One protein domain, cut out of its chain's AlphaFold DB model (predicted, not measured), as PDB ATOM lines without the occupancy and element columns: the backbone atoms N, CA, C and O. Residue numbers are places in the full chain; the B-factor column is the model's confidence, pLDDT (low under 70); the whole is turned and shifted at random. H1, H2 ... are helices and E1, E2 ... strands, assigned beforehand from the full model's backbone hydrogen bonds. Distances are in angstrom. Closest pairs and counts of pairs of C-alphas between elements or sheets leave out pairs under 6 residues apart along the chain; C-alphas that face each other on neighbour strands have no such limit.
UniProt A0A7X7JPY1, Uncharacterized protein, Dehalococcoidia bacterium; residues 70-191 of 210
ATOM      1  N   SER A  70     -49.431  33.365  18.765       93.44
ATOM      2  CA  SER A  70     -49.019  32.330  19.721       93.44
ATOM      3  C   SER A  70     -50.139  32.057  20.723       93.44
ATOM      4  O   SER A  70     -50.570  32.954  21.451       93.44
ATOM      5  N   VAL A  71     -50.616  30.814  20.778       93.75
ATOM      6  CA  VAL A  71     -51.750  30.394  21.614       93.75
ATOM      7  C   VAL A  71     -51.276  29.436  22.702       93.75
ATOM      8  O   VAL A  71     -50.536  28.493  22.430       93.75
ATOM      9  N   GLU A  72     -51.731  29.655  23.933       95.31
ATOM     10  CA  GLU A  72     -51.578  28.683  25.016       95.31
ATOM     11  C   GLU A  72     -52.718  27.646  24.921       95.31
ATOM     12  O   GLU A  72     -53.891  28.028  24.997       95.31
ATOM     13  N   PRO A  73     -52.425  26.351  24.689       96.25
ATOM     14  CA  PRO A  73     -53.459  25.336  24.534       96.25
ATOM     15  C   PRO A  73     -54.058  24.959  25.892       96.25
ATOM     16  O   PRO A  73     -53.346  24.722  26.866       96.25
ATOM     17  N   VAL A  74     -55.382  24.813  25.952       96.06
ATOM     18  CA  VAL A  74     -56.048  24.254  27.133       96.06
ATOM     19  C   VAL A  74     -55.854  22.741  27.112       96.06
ATOM     20  O   VAL A  74     -56.325  22.065  26.201       96.06
ATOM     21  N   ILE A  75     -55.167  22.194  28.113       95.88
ATOM     22  CA  ILE A  75     -54.944  20.749  28.215       95.88
ATOM     23  C   ILE A  75     -56.107  20.097  28.967       95.88
ATOM     24  O   ILE A  75     -56.412  20.471  30.099       95.88
ATOM     25  N   THR A  76     -56.786  19.124  28.357       93.69
ATOM     26  CA  THR A  76     -57.935  18.431  28.966       93.69
ATOM     27  C   THR A  76     -58.121  17.045  28.361       93.69
ATOM     28  O   THR A  76     -58.063  16.874  27.150       93.69
ATOM     29  N   GLY A  77     -58.352  16.037  29.207       90.75
ATOM     30  CA  GLY A  77     -58.688  14.675  28.764       90.75
ATOM     31  C   GLY A  77     -57.578  13.916  28.024       90.75
ATOM     32  O   GLY A  77     -57.849  12.847  27.491       90.75
ATOM     33  N   GLY A  78     -56.346  14.437  27.997       93.44
ATOM     34  CA  GLY A  78     -55.256  13.900  27.174       93.44
ATOM     35  C   GLY A  78     -55.107  14.580  25.808       93.44
ATOM     36  O   GLY A  78     -54.246  14.167  25.034       93.44
ATOM     37  N   ASP A  79     -55.884  15.633  25.535       95.56
ATOM     38  CA  ASP A  79     -55.797  16.454  24.327       95.56
ATOM     39  C   ASP A  79     -55.241  17.853  24.628       95.56
ATOM     40  O   ASP A  79     -55.442  18.406  25.715       95.56
ATOM     41  N   ALA A  80     -54.600  18.451  23.624       96.75
ATOM     42  CA  ALA A  80     -54.404  19.891  23.526       96.75
ATOM     43  C   ALA A  80     -55.597  20.509  22.777       96.75
ATOM     44  O   ALA A  80     -55.877  20.134  21.636       96.75
ATOM     45  N   CYS A  81     -56.294  21.453  23.414       96.88
ATOM     46  CA  CYS A  81     -57.470  22.135  22.875       96.88
ATOM     47  C   CYS A  81     -57.150  23.609  22.589       96.88
ATOM     48  O   CYS A  81     -56.825  24.379  23.495       96.88
ATOM     49  N   ILE A  82     -57.284  24.020  21.331       96.81
ATOM     50  CA  ILE A  82     -57.000  25.376  20.846       96.81
ATOM     51  C   ILE A  82     -58.321  25.979  20.360       96.81
ATOM     52  O   ILE A  82     -58.955  25.369  19.498       96.81
ATOM     53  N   PRO A  83     -58.792  27.132  20.872       95.75
ATOM     54  CA  PRO A  83     -60.059  27.700  20.423       95.75
ATOM     55  C   PRO A  83     -60.060  27.947  18.919       95.75
ATOM     56  O   PRO A  83     -59.155  28.585  18.379       95.75
ATOM     57  N   LEU A  84     -61.115  27.493  18.246       95.44
ATOM     58  CA  LEU A  84     -61.295  27.643  16.805       95.44
ATOM     59  C   LEU A  84     -61.300  29.119  16.385       95.44
ATOM     60  O   LEU A  84     -60.835  29.448  15.299       95.44
ATOM     61  N   SER A  85     -61.771  30.016  17.256       93.88
ATOM     62  CA  SER A  85     -61.700  31.467  17.059       93.88
ATOM     63  C   SER A  85     -60.260  31.971  16.913       93.88
ATOM     64  O   SER A  85     -59.988  32.756  16.008       93.88
ATOM     65  N   LEU A  86     -59.331  31.493  17.747       92.44
ATOM     66  CA  LEU A  86     -57.911  31.852  17.669       92.44
ATOM     67  C   LEU A  86     -57.232  31.138  16.497       92.44
ATOM     68  O   LEU A  86     -56.578  31.790  15.689       92.44
ATOM     69  N   ALA A  87     -57.474  29.834  16.336       93.56
ATOM     70  CA  ALA A  87     -56.922  29.034  15.240       93.56
ATOM     71  C   ALA A  87     -57.330  29.537  13.838       93.56
ATOM     72  O   ALA A  87     -56.615  29.307  12.868       93.56
ATOM     73  N   ALA A  88     -58.474  30.222  13.723       91.94
ATOM     74  CA  ALA A  88     -58.965  30.818  12.480       91.94
ATOM     75  C   ALA A  88     -58.688  32.333  12.343       91.94
ATOM     76  O   ALA A  88     -59.123  32.926  11.356       91.94
ATOM     77  N   THR A  89     -58.004  32.970  13.305       88.38
ATOM     78  CA  THR A  89     -57.698  34.417  13.260       88.38
ATOM     79  C   THR A  89     -56.616  34.756  12.224       88.38
ATOM     80  O   THR A  89     -56.627  35.845  11.651       88.38
ATOM     81  N   SER A  90     -55.707  33.822  11.952       87.62
ATOM     82  CA  SER A  90     -54.520  33.976  11.101       87.62
ATOM     83  C   SER A  90     -54.377  32.797  10.123       87.62
ATOM     84  O   SER A  90     -55.139  31.830  10.176       87.62
ATOM     85  N   SER A  91     -53.407  32.859   9.200       89.81
ATOM     86  CA  SER A  91     -53.068  31.723   8.319       89.81
ATOM     87  C   SER A  91     -52.482  30.533   9.089       89.81
ATOM     88  O   SER A  91     -52.673  29.381   8.691       89.81
ATOM     89  N   HIS A  92     -51.799  30.828  10.196       94.69
ATOM     90  CA  HIS A  92     -51.149  29.885  11.093       94.69
ATOM     91  C   HIS A  92     -51.135  30.400  12.533       94.69
ATOM     92  O   HIS A  92     -51.262  31.600  12.781       94.69
ATOM     93  N   PHE A  93     -50.943  29.489  13.473       95.00
ATOM     94  CA  PHE A  93     -50.732  29.764  14.884       95.00
ATOM     95  C   PHE A  93     -49.629  28.850  15.424       95.00
ATOM     96  O   PHE A  93     -49.512  27.690  15.026       95.00
ATOM     97  N   HIS A  94     -48.846  29.362  16.363       96.38
ATOM     98  CA  HIS A  94     -47.877  28.585  17.125       96.38
ATOM     99  C   HIS A  94     -48.457  28.233  18.491       96.38
ATOM    100  O   HIS A  94     -49.211  29.009  19.081       96.38
ATOM    101  N   PHE A  95     -48.104  27.062  19.007       97.12
ATOM    102  CA  PHE A  95     -48.438  26.661  20.369       97.12
ATOM    103  C   PHE A  95     -47.358  25.748  20.948       97.12
ATOM    104  O   PHE A  95     -46.583  25.124  20.218       97.12
ATOM    105  N   GLU A  96     -47.307  25.679  22.274       97.50
ATOM    106  CA  GLU A  96     -46.334  24.882  23.014       97.50
ATOM    107  C   GLU A  96     -47.054  23.889  23.928       97.50
ATOM    108  O   GLU A  96     -48.065  24.214  24.551       97.50
ATOM    109  N   VAL A  97     -46.527  22.669  24.011       97.06
ATOM    110  CA  VAL A  97     -46.992  21.616  24.917       97.06
ATOM    111  C   VAL A  97     -45.816  21.165  25.772       97.06
ATOM    112  O   VAL A  97     -44.759  20.822  25.247       97.06
ATOM    113  N   GLN A  98     -45.993  21.139  27.091       96.12
ATOM    114  CA  GLN A  98     -44.953  20.662  28.001       96.12
ATOM    115  C   GLN A  98     -44.866  19.129  27.982       96.12
ATOM    116  O   GLN A  98     -45.885  18.442  28.049       96.12
ATOM    117  N   SER A  99     -43.644  18.599  27.933       92.94
ATOM    118  CA  SER A  99     -43.335  17.169  28.056       92.94
ATOM    119  C   SER A  99     -42.285  16.922  29.145       92.94
ATOM    120  O   SER A  99     -41.656  17.861  29.637       92.94
ATOM    121  N   GLU A 100     -42.035  15.656  29.490       90.44
ATOM    122  CA  GLU A 100     -40.946  15.276  30.407       90.44
ATOM    123  C   GLU A 100     -39.554  15.676  29.879       90.44
ATOM    124  O   GLU A 100     -38.651  15.965  30.664       90.44
ATOM    125  N   SER A 101     -39.401  15.757  28.553       89.00
ATOM    126  CA  SER A 101     -38.176  16.186  27.863       89.00
ATOM    127  C   SER A 101     -38.070  17.711  27.695       89.00
ATOM    128  O   SER A 101     -37.093  18.196  27.127       89.00
ATOM    129  N   GLY A 102     -39.057  18.472  28.184       94.00
ATOM    130  CA  GLY A 102     -39.158  19.926  28.039       94.00
ATOM    131  C   GLY A 102     -40.269  20.377  27.077       94.00
ATOM    132  O   GLY A 102     -41.123  19.572  26.690       94.00
ATOM    133  N   PRO A 103     -40.294  21.670  26.710       96.12
ATOM    134  CA  PRO A 103     -41.310  22.223  25.824       96.12
ATOM    135  C   PRO A 103     -41.199  21.666  24.402       96.12
ATOM    136  O   PRO A 103     -40.118  21.629  23.814       96.12
ATOM    137  N   MET A 104     -42.335  21.270  23.835       97.44
ATOM    138  CA  MET A 104     -42.482  20.862  22.440       97.44
ATOM    139  C   MET A 104     -43.278  21.932  21.699       97.44
ATOM    140  O   MET A 104     -44.409  22.243  22.082       97.44
ATOM    141  N   GLN A 105     -42.696  22.496  20.645       97.75
ATOM    142  CA  GLN A 105     -43.307  23.578  19.873       97.75
ATOM    143  C   GLN A 105     -43.936  23.048  18.586       97.75
ATOM    144  O   GLN A 105     -43.372  22.184  17.911       97.75
ATOM    145  N   PHE A 106     -45.098  23.593  18.237       97.81
ATOM    146  CA  PHE A 106     -45.896  23.190  17.085       97.81
ATOM    147  C   PHE A 106     -46.375  24.407  16.301       97.81
ATOM    148  O   PHE A 106     -46.619  25.473  16.871       97.81
ATOM    149  N   VAL A 107     -46.544  24.218  14.995       97.44
ATOM    150  CA  VAL A 107     -47.216  25.162  14.101       97.44
ATOM    151  C   VAL A 107     -48.472  24.489  13.556       97.44
ATOM    152  O   VAL A 107     -48.420  23.376  13.028       97.44
ATOM    153  N   GLY A 108     -49.616  25.143  13.734       96.69
ATOM    154  CA  GLY A 108     -50.896  24.746  13.162       96.69
ATOM    155  C   GLY A 108     -51.345  25.759  12.118       96.69
ATOM    156  O   GLY A 108     -51.126  26.956  12.277       96.69
ATOM    157  N   TYR A 109     -51.944  25.298  11.026       96.00
ATOM    158  CA  TYR A 109     -52.318  26.145   9.889       96.00
ATOM    159  C   TYR A 109     -53.484  25.540   9.109       96.00
ATOM    160  O   TYR A 109     -53.892  24.400   9.344       96.00
ATOM    161  N   ARG A 110     -54.047  26.313   8.177       93.62
ATOM    162  CA  ARG A 110     -55.139  25.848   7.310       93.62
ATOM    163  C   ARG A 110     -54.619  25.411   5.948       93.62
ATOM    164  O   ARG A 110     -53.977  26.187   5.249       93.62
ATOM    165  N   ASN A 111     -54.977  24.198   5.542       89.69
ATOM    166  CA  ASN A 111     -54.709  23.655   4.216       89.69
ATOM    167  C   ASN A 111     -56.039  23.526   3.457       89.69
ATOM    168  O   ASN A 111     -56.766  22.538   3.561       89.69
ATOM    169  N   GLY A 112     -56.425  24.598   2.761       90.62
ATOM    170  CA  GLY A 112     -57.756  24.712   2.166       90.62
ATOM    171  C   GLY A 112     -58.856  24.776   3.233       90.62
ATOM    172  O   GLY A 112     -58.994  25.779   3.934       90.62
ATOM    173  N   ALA A 113     -59.670  23.722   3.331       89.75
ATOM    174  CA  ALA A 113     -60.746  23.629   4.322       89.75
ATOM    175  C   ALA A 113     -60.295  23.008   5.657       89.75
ATOM    176  O   ALA A 113     -60.941  23.247   6.678       89.75
ATOM    177  N   GLU A 114     -59.203  22.242   5.645       91.75
ATOM    178  CA  GLU A 114     -58.739  21.400   6.751       91.75
ATOM    179  C   GLU A 114     -57.706  22.142   7.619       91.75
ATOM    180  O   GLU A 114     -57.075  23.104   7.171       91.75
ATOM    181  N   PHE A 115     -57.553  21.712   8.873       95.00
ATOM    182  CA  PHE A 115     -56.458  22.138   9.748       95.00
ATOM    183  C   PHE A 115     -55.370  21.068   9.748       95.00
ATOM    184  O   PHE A 115     -55.670  19.884   9.864       95.00
ATOM    185  N   GLU A 116     -54.121  21.508   9.674       96.00
ATOM    186  CA  GLU A 116     -52.918  20.684   9.767       96.00
ATOM    187  C   GLU A 116     -52.088  21.166  10.963       96.00
ATOM    188  O   GLU A 116     -52.127  22.348  11.316       96.00
ATOM    189  N   ILE A 117     -51.323  20.264  11.580       97.06
ATOM    190  CA  ILE A 117     -50.348  20.584  12.631       97.06
ATOM    191  C   ILE A 117     -49.049  19.844  12.312       97.06
ATOM    192  O   ILE A 117     -49.057  18.660  11.968       97.06
ATOM    193  N   ARG A 118     -47.921  20.540  12.459       97.38
ATOM    194  CA  ARG A 118     -46.563  19.992  12.364       97.38
ATOM    195  C   ARG A 118     -45.769  20.382  13.609       97.38
ATOM    196  O   ARG A 118     -46.077  21.374  14.270       97.38
ATOM    197  N   SER A 119     -44.723  19.616  13.920       97.56
ATOM    198  CA  SER A 119     -43.692  20.086  14.854       97.56
ATOM    199  C   SER A 119     -43.066  21.362  14.291       97.56
ATOM    200  O   SER A 119     -42.733  21.414  13.109       97.56
ATOM    201  N   ALA A 120     -42.894  22.385  15.120       97.50
ATOM    202  CA  ALA A 120     -42.204  23.603  14.713       97.50
ATOM    203  C   ALA A 120     -40.679  23.399  14.645       97.50
ATOM    204  O   ALA A 120     -39.980  24.246  14.107       97.50
ATOM    205  N   LEU A 121     -40.140  22.278  15.142       97.31
ATOM    206  CA  LEU A 121     -38.731  21.931  14.968       97.31
ATOM    207  C   LEU A 121     -38.435  21.607  13.496       97.31
ATOM    208  O   LEU A 121     -39.071  20.727  12.916       97.31
ATOM    209  N   CYS A 122     -37.431  22.258  12.907       97.81
ATOM    210  CA  CYS A 122     -37.014  21.968  11.537       97.81
ATOM    211  C   CYS A 122     -36.321  20.595  11.412       97.81
ATOM    212  O   CYS A 122     -35.204  20.453  11.919       97.81
ATOM    213  N   PRO A 123     -36.873  19.621  10.657       97.25
ATOM    214  CA  PRO A 123     -36.281  18.284  10.517       97.25
ATOM    215  C   PRO A 123     -34.944  18.274   9.759       97.25
ATOM    216  O   PRO A 123     -34.184  17.310   9.846       97.25
ATOM    217  N   ALA A 124     -34.644  19.324   8.985       96.94
ATOM    218  CA  ALA A 124     -33.426  19.404   8.182       96.94
ATOM    219  C   ALA A 124     -32.188  19.839   8.988       96.94
ATOM    220  O   ALA A 124     -31.074  19.455   8.633       96.94
ATOM    221  N   CYS A 125     -32.359  20.640  10.049       96.75
ATOM    222  CA  CYS A 125     -31.242  21.149  10.859       96.75
ATOM    223  C   CYS A 125     -31.370  20.910  12.370       96.75
ATOM    224  O   CYS A 125     -30.366  21.033  13.065       96.75
ATOM    225  N   ASN A 126     -32.558  20.582  12.891       95.56
ATOM    226  CA  ASN A 126     -32.859  20.451  14.322       95.56
ATOM    227  C   ASN A 126     -32.468  21.676  15.182       95.56
ATOM    228  O   ASN A 126     -32.205  21.521  16.373       95.56
ATOM    229  N   GLN A 127     -32.379  22.879  14.602       92.38
ATOM    230  CA  GLN A 127     -32.013  24.117  15.320       92.38
ATOM    231  C   GLN A 127     -33.041  25.241  15.135       92.38
ATOM    232  O   GLN A 127     -33.301  25.981  16.077       92.38
ATOM    233  N   GLY A 128     -33.612  25.373  13.933       91.69
ATOM    234  CA  GLY A 128     -34.564  26.437  13.612       91.69
ATOM    235  C   GLY A 128     -36.020  26.067  13.868       91.69
ATOM    236  O   GLY A 128     -36.398  24.891  13.814       91.69
ATOM    237  N   VAL A 129     -36.818  27.110  14.088       94.88
ATOM    238  CA  VAL A 129     -38.282  27.061  14.077       94.88
ATOM    239  C   VAL A 129     -38.765  27.118  12.625       94.88
ATOM    240  O   VAL A 129     -38.198  27.837  11.800       94.88
ATOM    241  N   VAL A 130     -39.786  26.328  12.307       96.50
ATOM    242  CA  VAL A 130     -40.471  26.314  11.016       96.50
ATOM    243  C   VAL A 130     -41.743  27.143  11.108       96.50
ATOM    244  O   VAL A 130     -42.604  26.893  11.951       96.50
ATOM    245  N   GLU A 131     -41.849  28.100  10.198       94.81
ATOM    246  CA  GLU A 131     -42.998  28.980   9.999       94.81
ATOM    247  C   GLU A 131     -43.721  28.577   8.700       94.81
ATOM    248  O   GLU A 131     -43.205  27.763   7.927       94.81
ATOM    249  N   ILE A 132     -44.906  29.136   8.429       93.88
ATOM    250  CA  ILE A 132     -45.519  29.045   7.094       93.88
ATOM    251  C   ILE A 132     -45.330  30.376   6.360       93.88
ATOM    252  O   ILE A 132     -45.688  31.432   6.882       93.88
ATOM    253  N   ASP A 133     -44.813  30.324   5.135       90.00
ATOM    254  CA  ASP A 133     -44.759  31.471   4.228       90.00
ATOM    255  C   ASP A 133     -45.523  31.137   2.944       90.00
ATOM    256  O   ASP A 133     -45.268  30.126   2.290       90.00
ATOM    257  N   ALA A 134     -46.500  31.983   2.612       84.00
ATOM    258  CA  ALA A 134     -47.481  31.840   1.534       84.00
ATOM    259  C   ALA A 134     -48.210  30.476   1.459       84.00
ATOM    260  O   ALA A 134     -49.396  30.393   1.778       84.00
ATOM    261  N   ALA A 135     -47.526  29.436   0.980       90.12
ATOM    262  CA  ALA A 135     -48.027  28.076   0.780       90.12
ATOM    263  C   ALA A 135     -46.963  26.989   1.059       90.12
ATOM    264  O   ALA A 135     -47.162  25.833   0.687       90.12
ATOM    265  N   GLU A 136     -45.842  27.340   1.690       95.50
ATOM    266  CA  GLU A 136     -44.733  26.441   2.017       95.50
ATOM    267  C   GLU A 136     -44.378  26.559   3.503       95.50
ATOM    268  O   GLU A 136     -44.526  27.617   4.113       95.50
ATOM    269  N   LEU A 137     -43.890  25.471   4.095       96.56
ATOM    270  CA  LEU A 137     -43.261  25.507   5.414       96.56
ATOM    271  C   LEU A 137     -41.788  25.874   5.247       96.56
ATOM    272  O   LEU A 137     -41.100  25.253   4.437       96.56
ATOM    273  N   TYR A 138     -41.292  26.839   6.017       97.00
ATOM    274  CA  TYR A 138     -39.963  27.420   5.837       97.00
ATOM    275  C   TYR A 138     -39.172  27.495   7.148       97.00
ATOM    276  O   TYR A 138     -39.689  27.927   8.175       97.00
ATOM    277  N   CYS A 139     -37.895  27.107   7.106       97.25
ATOM    278  CA  CYS A 139     -36.942  27.287   8.202       97.25
ATOM    279  C   CYS A 139     -35.934  28.392   7.863       97.25
ATOM    280  O   CYS A 139     -35.081  28.206   6.992       97.25
ATOM    281  N   SER A 140     -35.963  29.497   8.606       95.75
ATOM    282  CA  SER A 140     -35.051  30.637   8.425       95.75
ATOM    283  C   SER A 140     -33.577  30.311   8.709       95.75
ATOM    284  O   SER A 140     -32.697  30.844   8.036       95.75
ATOM    285  N   GLU A 141     -33.289  29.387   9.632       97.00
ATOM    286  CA  GLU A 141     -31.917  29.014  10.022       97.00
ATOM    287  C   GLU A 141     -31.150  28.229   8.943       97.00
ATOM    288  O   GLU A 141     -29.922  28.289   8.874       97.00
ATOM    289  N   CYS A 142     -31.843  27.459   8.098       97.00
ATOM    290  CA  CYS A 142     -31.204  26.630   7.064       97.00
ATOM    291  C   CYS A 142     -31.769  26.815   5.648       97.00
ATOM    292  O   CYS A 142     -31.272  26.186   4.716       97.00
ATOM    293  N   ASN A 143     -32.756  27.698   5.470       96.50
ATOM    294  CA  ASN A 143     -33.497  27.941   4.224       96.50
ATOM    295  C   ASN A 143     -34.193  26.681   3.660       96.50
ATOM    296  O   ASN A 143     -34.437  26.573   2.455       96.50
ATOM    297  N   ALA A 144     -34.487  25.701   4.521       97.12
ATOM    298  CA  ALA A 144     -35.210  24.497   4.131       97.12
ATOM    299  C   ALA A 144     -36.698  24.805   3.921       97.12
ATOM    300  O   ALA A 144     -37.317  25.469   4.753       97.12
ATOM    301  N   GLN A 145     -37.248  24.291   2.824       97.62
ATOM    302  CA  GLN A 145     -38.653  24.390   2.437       97.62
ATOM    303  C   GLN A 145     -39.296  23.002   2.460       97.62
ATOM    304  O   GLN A 145     -38.672  22.023   2.030       97.62
ATOM    305  N   PHE A 146     -40.548  22.919   2.907       96.94
ATOM    306  CA  PHE A 146     -41.327  21.684   2.966       96.94
ATOM    307  C   PHE A 146     -42.753  21.903   2.452       96.94
ATOM    308  O   PHE A 146     -43.361  22.951   2.676       96.94
ATOM    309  N   ASP A 147     -43.301  20.888   1.792       95.50
ATOM    310  CA  ASP A 147     -44.699  20.863   1.370       95.50
ATOM    311  C   ASP A 147     -45.607  20.772   2.612       95.50
ATOM    312  O   ASP A 147     -45.459  19.834   3.403       95.50
ATOM    313  N   PRO A 148     -46.563  21.697   2.814       93.44
ATOM    314  CA  PRO A 148     -47.358  21.746   4.040       93.44
ATOM    315  C   PRO A 148     -48.274  20.528   4.205       93.44
ATOM    316  O   PRO A 148     -48.615  20.166   5.331       93.44
ATOM    317  N   ARG A 149     -48.682  19.876   3.109       91.62
ATOM    318  CA  ARG A 149     -49.622  18.751   3.158       91.62
ATOM    319  C   ARG A 149     -48.940  17.445   3.554       91.62
ATOM    320  O   ARG A 149     -49.378  16.760   4.469       91.62
ATOM    321  N   SER A 150     -47.869  17.090   2.857       92.06
ATOM    322  CA  SER A 150     -47.123  15.847   3.065       92.06
ATOM    323  C   SER A 150     -46.043  15.964   4.141       92.06
ATOM    324  O   SER A 150     -45.659  14.951   4.721       92.06
ATOM    325  N   GLY A 151     -45.545  17.177   4.403       93.81
ATOM    326  CA  GLY A 151     -44.324  17.407   5.174       93.81
ATOM    327  C   GLY A 151     -43.039  17.081   4.397       93.81
ATOM    328  O   GLY A 151     -41.941  17.196   4.945       93.81
ATOM    329  N   GLY A 152     -43.155  16.669   3.129       95.19
ATOM    330  CA  GLY A 152     -42.031  16.303   2.276       95.19
ATOM    331  C   GLY A 152     -41.109  17.490   1.997       95.19
ATOM    332  O   GLY A 152     -41.558  18.620   1.827       95.19
ATOM    333  N   SER A 153     -39.805  17.230   1.944       96.19
ATOM    334  CA  SER A 153     -38.810  18.262   1.646       96.19
ATOM    335  C   SER A 153     -38.882  18.729   0.191       96.19
ATOM    336  O   SER A 153     -38.919  17.907  -0.724       96.19
ATOM    337  N   LEU A 154     -38.840  20.049  -0.007       96.38
ATOM    338  CA  LEU A 154     -38.770  20.706  -1.313       96.38
ATOM    339  C   LEU A 154     -37.338  21.144  -1.662       96.38
ATOM    340  O   LEU A 154     -36.946  21.062  -2.826       96.38
ATOM    341  N   SER A 155     -36.543  21.572  -0.670       95.12
ATOM    342  CA  SER A 155     -35.178  22.098  -0.881       95.12
ATOM    343  C   SER A 155     -34.070  21.426  -0.051       95.12
ATOM    344  O   SER A 155     -32.890  21.602  -0.354       95.12
ATOM    345  N   ALA A 156     -34.415  20.631   0.967       92.56
ATOM    346  CA  ALA A 156     -33.473  19.953   1.865       92.56
ATOM    347  C   ALA A 156     -33.374  18.432   1.617       92.56
ATOM    348  O   ALA A 156     -34.151  17.843   0.865       92.56
ATOM    349  N   THR A 157     -32.435  17.761   2.288       89.88
ATOM    350  CA  THR A 157     -32.237  16.299   2.201       89.88
ATOM    351  C   THR A 157     -33.203  15.473   3.054       89.88
ATOM    352  O   THR A 157     -33.323  14.272   2.829       89.88
ATOM    353  N   ARG A 158     -33.875  16.088   4.032       95.25
ATOM    354  CA  ARG A 158     -34.792  15.439   4.979       95.25
ATOM    355  C   ARG A 158     -36.019  16.324   5.175       95.25
ATOM    356  O   ARG A 158     -35.858  17.523   5.377       95.25
ATOM    357  N   GLY A 159     -37.210  15.733   5.097       96.00
ATOM    358  CA  GLY A 159     -38.485  16.380   5.422       96.00
ATOM    359  C   GLY A 159     -39.026  15.923   6.776       96.00
ATOM    360  O   GLY A 159     -38.331  15.238   7.526       96.00
ATOM    361  N   TYR A 160     -40.269  16.282   7.076       96.75
ATOM    362  CA  TYR A 160     -40.991  15.726   8.219       96.75
ATOM    363  C   TYR A 160     -41.303  14.234   8.013       96.75
ATOM    364  O   TYR A 160     -41.413  13.791   6.865       96.75
ATOM    365  N   PRO A 161     -41.526  13.471   9.100       94.19
ATOM    366  CA  PRO A 161     -42.027  12.107   8.999       94.19
ATOM    367  C   PRO A 161     -43.373  12.074   8.256       94.19
ATOM    368  O   PRO A 161     -44.274  12.869   8.548       94.19
ATOM    369  N   GLN A 162     -43.521  11.156   7.299       89.69
ATOM    370  CA  GLN A 162     -44.722  11.045   6.470       89.69
ATOM    371  C   GLN A 162     -45.936  10.624   7.301       89.69
ATOM    372  O   GLN A 162     -45.868   9.695   8.109       89.69
ATOM    373  N   GLY A 163     -47.058  11.296   7.059       87.69
ATOM    374  CA  GLY A 163     -48.292  11.168   7.827       87.69
ATOM    375  C   GLY A 163     -48.811  12.532   8.278       87.69
ATOM    376  O   GLY A 163     -48.207  13.574   7.991       87.69
ATOM    377  N   SER A 164     -49.939  12.510   8.982       90.31
ATOM    378  CA  SER A 164     -50.599  13.675   9.568       90.31
ATOM    379  C   SER A 164     -50.815  13.462  11.066       90.31
ATOM    380  O   SER A 164     -51.070  12.347  11.527       90.31
ATOM    381  N   ILE A 165     -50.709  14.542  11.840       94.19
ATOM    382  CA  ILE A 165     -51.067  14.521  13.259       94.19
ATOM    383  C   ILE A 165     -52.595  14.433  13.358       94.19
ATOM    384  O   ILE A 165     -53.312  15.114  12.629       94.19
ATOM    385  N   SER A 166     -53.100  13.592  14.262       91.94
ATOM    386  CA  SER A 166     -54.543  13.441  14.486       91.94
ATOM    387  C   SER A 166     -55.159  14.751  14.989       91.94
ATOM    388  O   SER A 166     -54.776  15.242  16.053       91.94
ATOM    389  N   ILE A 167     -56.115  15.298  14.235       93.12
ATOM    390  CA  ILE A 167     -56.817  16.553  14.537       93.12
ATOM    391  C   ILE A 167     -58.323  16.335  14.391       93.12
ATOM    392  O   ILE A 167     -58.776  15.667  13.461       93.12
ATOM    393  N   CYS A 168     -59.110  16.944  15.274       93.50
ATOM    394  CA  CYS A 168     -60.552  17.096  15.101       93.50
ATOM    395  C   CYS A 168     -60.998  18.512  15.482       93.50
ATOM    396  O   CYS A 168     -60.359  19.181  16.293       93.50
ATOM    397  N   VAL A 169     -62.107  18.974  14.898       95.00
ATOM    398  CA  VAL A 169     -62.755  20.233  15.286       95.00
ATOM    399  C   VAL A 169     -64.054  19.889  16.001       95.00
ATOM    400  O   VAL A 169     -64.956  19.325  15.390       95.00
ATOM    401  N   TYR A 170     -64.138  20.201  17.292       92.62
ATOM    402  CA  TYR A 170     -65.273  19.850  18.147       92.62
ATOM    403  C   TYR A 170     -65.486  20.910  19.233       92.62
ATOM    404  O   TYR A 170     -64.517  21.446  19.765       92.62
ATOM    405  N   ASP A 171     -66.748  21.211  19.549       93.31
ATOM    406  CA  ASP A 171     -67.161  22.162  20.600       93.31
ATOM    407  C   ASP A 171     -66.473  23.545  20.535       93.31
ATOM    408  O   ASP A 171     -66.157  24.175  21.539       93.31
ATOM    409  N   GLY A 172     -66.177  24.022  19.322       94.94
ATOM    410  CA  GLY A 172     -65.476  25.293  19.121       94.94
ATOM    411  C   GLY A 172     -63.963  25.252  19.379       94.94
ATOM    412  O   GLY A 172     -63.348  26.314  19.439       94.94
ATOM    413  N   TYR A 173     -63.350  24.068  19.464       96.44
ATOM    414  CA  TYR A 173     -61.899  23.873  19.559       96.44
ATOM    415  C   TYR A 173     -61.355  23.050  18.388       96.44
ATOM    416  O   TYR A 173     -61.989  22.101  17.927       96.44
ATOM    417  N   VAL A 174     -60.137  23.372  17.955       96.56
ATOM    418  CA  VAL A 174     -59.236  22.443  17.268       96.56
ATOM    419  C   VAL A 174     -58.560  21.607  18.355       96.56
ATOM    420  O   VAL A 174     -57.960  22.162  19.277       96.56
ATOM    421  N   ARG A 175     -58.688  20.282  18.289       96.44
ATOM    422  CA  ARG A 175     -58.168  19.343  19.291       96.44
ATOM    423  C   ARG A 175     -57.185  18.376  18.650       96.44
ATOM    424  O   ARG A 175     -57.432  17.901  17.543       96.44
ATOM    425  N   SER A 176     -56.112  18.058  19.366       96.06
ATOM    426  CA  SER A 176     -55.166  17.005  18.989       96.06
ATOM    427  C   SER A 176     -54.723  16.210  20.223       96.06
ATOM    428  O   SER A 176     -54.404  16.836  21.241       96.06
ATOM    429  N   PRO A 177     -54.670  14.865  20.165       95.81
ATOM    430  CA  PRO A 177     -54.165  14.054  21.268       95.81
ATOM    431  C   PRO A 177     -52.711  14.390  21.592       95.81
ATOM    432  O   PRO A 177     -51.853  14.404  20.706       95.81
ATOM    433  N   LEU A 178     -52.404  14.571  22.879       95.56
ATOM    434  CA  LEU A 178     -51.041  14.838  23.346       95.56
ATOM    435  C   LEU A 178     -50.064  13.756  22.881       95.56
ATOM    436  O   LEU A 178     -48.970  14.075  22.438       95.56
ATOM    437  N   HIS A 179     -50.480  12.487  22.903       94.19
ATOM    438  CA  HIS A 179     -49.653  11.380  22.419       94.19
ATOM    439  C   HIS A 179     -49.278  11.530  20.934       94.19
ATOM    440  O   HIS A 179     -48.124  11.313  20.569       94.19
ATOM    441  N   SER A 180     -50.218  11.952  20.079       94.50
ATOM    442  CA  SER A 180     -49.951  12.198  18.657       94.50
ATOM    443  C   SER A 180     -48.976  13.359  18.454       94.50
ATOM    444  O   SER A 180     -48.096  13.259  17.602       94.50
ATOM    445  N   LEU A 181     -49.098  14.422  19.257       96.38
ATOM    446  CA  LEU A 181     -48.178  15.562  19.259       96.38
ATOM    447  C   LEU A 181     -46.767  15.156  19.719       96.38
ATOM    448  O   LEU A 181     -45.798  15.463  19.025       96.38
ATOM    449  N   THR A 182     -46.642  14.410  20.823       95.94
ATOM    450  CA  THR A 182     -45.360  13.886  21.325       95.94
ATOM    451  C   THR A 182     -44.665  13.016  20.282       95.94
ATOM    452  O   THR A 182     -43.528  13.305  19.915       95.94
ATOM    453  N   VAL A 183     -45.356  12.005  19.736       94.94
ATOM    454  CA  VAL A 183     -44.788  11.106  18.712       94.94
ATOM    455  C   VAL A 183     -44.321  11.893  17.488       94.94
ATOM    456  O   VAL A 183     -43.245  11.623  16.958       94.94
ATOM    457  N   ALA A 184     -45.091  12.894  17.054       96.12
ATOM    458  CA  ALA A 184     -44.715  13.733  15.925       96.12
ATOM    459  C   ALA A 184     -43.471  14.586  16.199       96.12
ATOM    460  O   ALA A 184     -42.596  14.687  15.336       96.12
ATOM    461  N   TYR A 185     -43.369  15.178  17.389       97.31
ATOM    462  CA  TYR A 185     -42.212  15.969  17.793       97.31
ATOM    463  C   TYR A 185     -40.947  15.104  17.901       97.31
ATOM    464  O   TYR A 185     -39.935  15.414  17.271       97.31
ATOM    465  N   GLU A 186     -41.022  13.983  18.620       96.00
ATOM    466  CA  GLU A 186     -39.899  13.064  18.831       96.00
ATOM    467  C   GLU A 186     -39.385  12.469  17.517       96.00
ATOM    468  O   GLU A 186     -38.182  12.516  17.259       96.00
ATOM    469  N   ARG A 187     -40.281  11.988  16.640       96.06
ATOM    470  CA  ARG A 187     -39.909  11.439  15.322       96.06
ATOM    471  C   ARG A 187     -39.330  12.496  14.379       96.06
ATOM    472  O   ARG A 187     -38.439  12.183  13.591       96.06
ATOM    473  N   THR A 188     -39.778  13.749  14.485       96.62
ATOM    474  CA  THR A 188     -39.157  14.881  13.772       96.62
ATOM    475  C   THR A 188     -37.732  15.122  14.284       96.62
ATOM    476  O   THR A 188     -36.813  15.261  13.481       96.62
ATOM    477  N   ALA A 189     -37.528  15.113  15.606       96.12
ATOM    478  CA  ALA A 189     -36.229  15.356  16.230       96.12
ATOM    479  C   ALA A 189     -35.204  14.233  15.971       96.12
ATOM    480  O   ALA A 189     -34.032  14.524  15.722       96.12
ATOM    481  N   SER A 190     -35.615  12.960  15.988       95.62
ATOM    482  CA  SER A 190     -34.746  11.835  15.604       95.62
ATOM    483  C   SER A 190     -34.530  11.745  14.086       95.62
ATOM    484  O   SER A 190     -33.483  11.272  13.635       95.62
ATOM    485  N   GLY A 191     -35.471  12.269  13.294       94.19
ATOM    486  CA  GLY A 191     -35.418  12.291  11.836       94.19
ATOM    487  C   GLY A 191     -35.877  10.988  11.184       94.19
ATOM    488  O   GLY A 191     -35.256  10.556  10.211       94.19
TER     489      GLY A 191
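This is residues 70 to 191 of the 210 residues of an uncharacterized protein of Dehalococcoidia bacterium (UniProt A0A7X7JPY1). A strongly twisted sheet of three strands, E3 E4 E5, makes the middle, with the four-stranded sheet E1 E2 E10 E9 toward one end and the small sheet E6 E7 E8 partly face to face with it toward the other. Helix H2 crosses over the strands of the middle sheet, and residues 147 to 167, with no named element, lead back from E8 to E9. The printed part has 122 residues with two named helices and ten named strands, in the order E1 E2 H1 E3 E4 E5 E6 E7 E8 E9 E10 H2; each sheet is antiparallel and the class is mixed, helices and strands. The whole is compact and rounded, with a radius of gyration of the C-alphas of 13.4 A and spans of 39 by 33 by 23 A.

Residues 70 to 71 pair, parallel, with residues 94 to 95 of E3, residues 92 to 99. E1, residues 74 to 76, and E2, residues 79 to 83, form a hairpin, with N 74 and O 81 2.9 A apart. H1, residues 84 to 87, only grazes that sheet and is too short for an O i to N i+4 pair. E3, E4, residues 102 to 111, and E5, residues 114 to 119, form a meander, each strand the antiparallel neighbour of the one before; N 97 and O 104 are 2.9 A apart, and N 109 and O 116 3.0 A. E6, residues 130 to 133, E7, residues 136 to 139, and E8, residues 144 to 146, form another, with N 131 and O 138 3.0 A apart and N 137 and O 146 2.9 A. These two sheets make a sandwich, two sheets face to face, their best planes 15 degrees apart; the closest C-alphas of E4 and E6 are those of Val 107 and Glu 131, 7.0 A. E9, residues 168 to 170, and E10, residues 173 to 177, form a hairpin with N 170 and O 173 2.9 A apart; E2 and E10 are antiparallel neighbours, with N 82 and O 174 within hydrogen-bond range at 2.9 A. H2, residues 178 to 190, is on the sheet E3 E4 E5, two layers, a helix on one face of a sheet. Its height over the sheet is 7.7 A, and it lies over E4, across the strands at 80 degrees on the local plane. Every O i to N i+4 pair in H2 is within hydrogen-bond range.

E1 begins at C-alpha 74, (-56.048, 24.254, 27.133). E3 measures 22.6 A from first to last C-alpha, E4 28.7 A and E5 17.1 A. H2 measures 18.3 A and ends at C-alpha 190, (-34.746, 11.835, 15.604).

The C-alphas farthest apart are those of Thr 157 and Asp 171, 39.9 A. The printed part has no cut, the link from E8 to E9 is long with 21 residues, and no printed residue is under 70 in pLDDT.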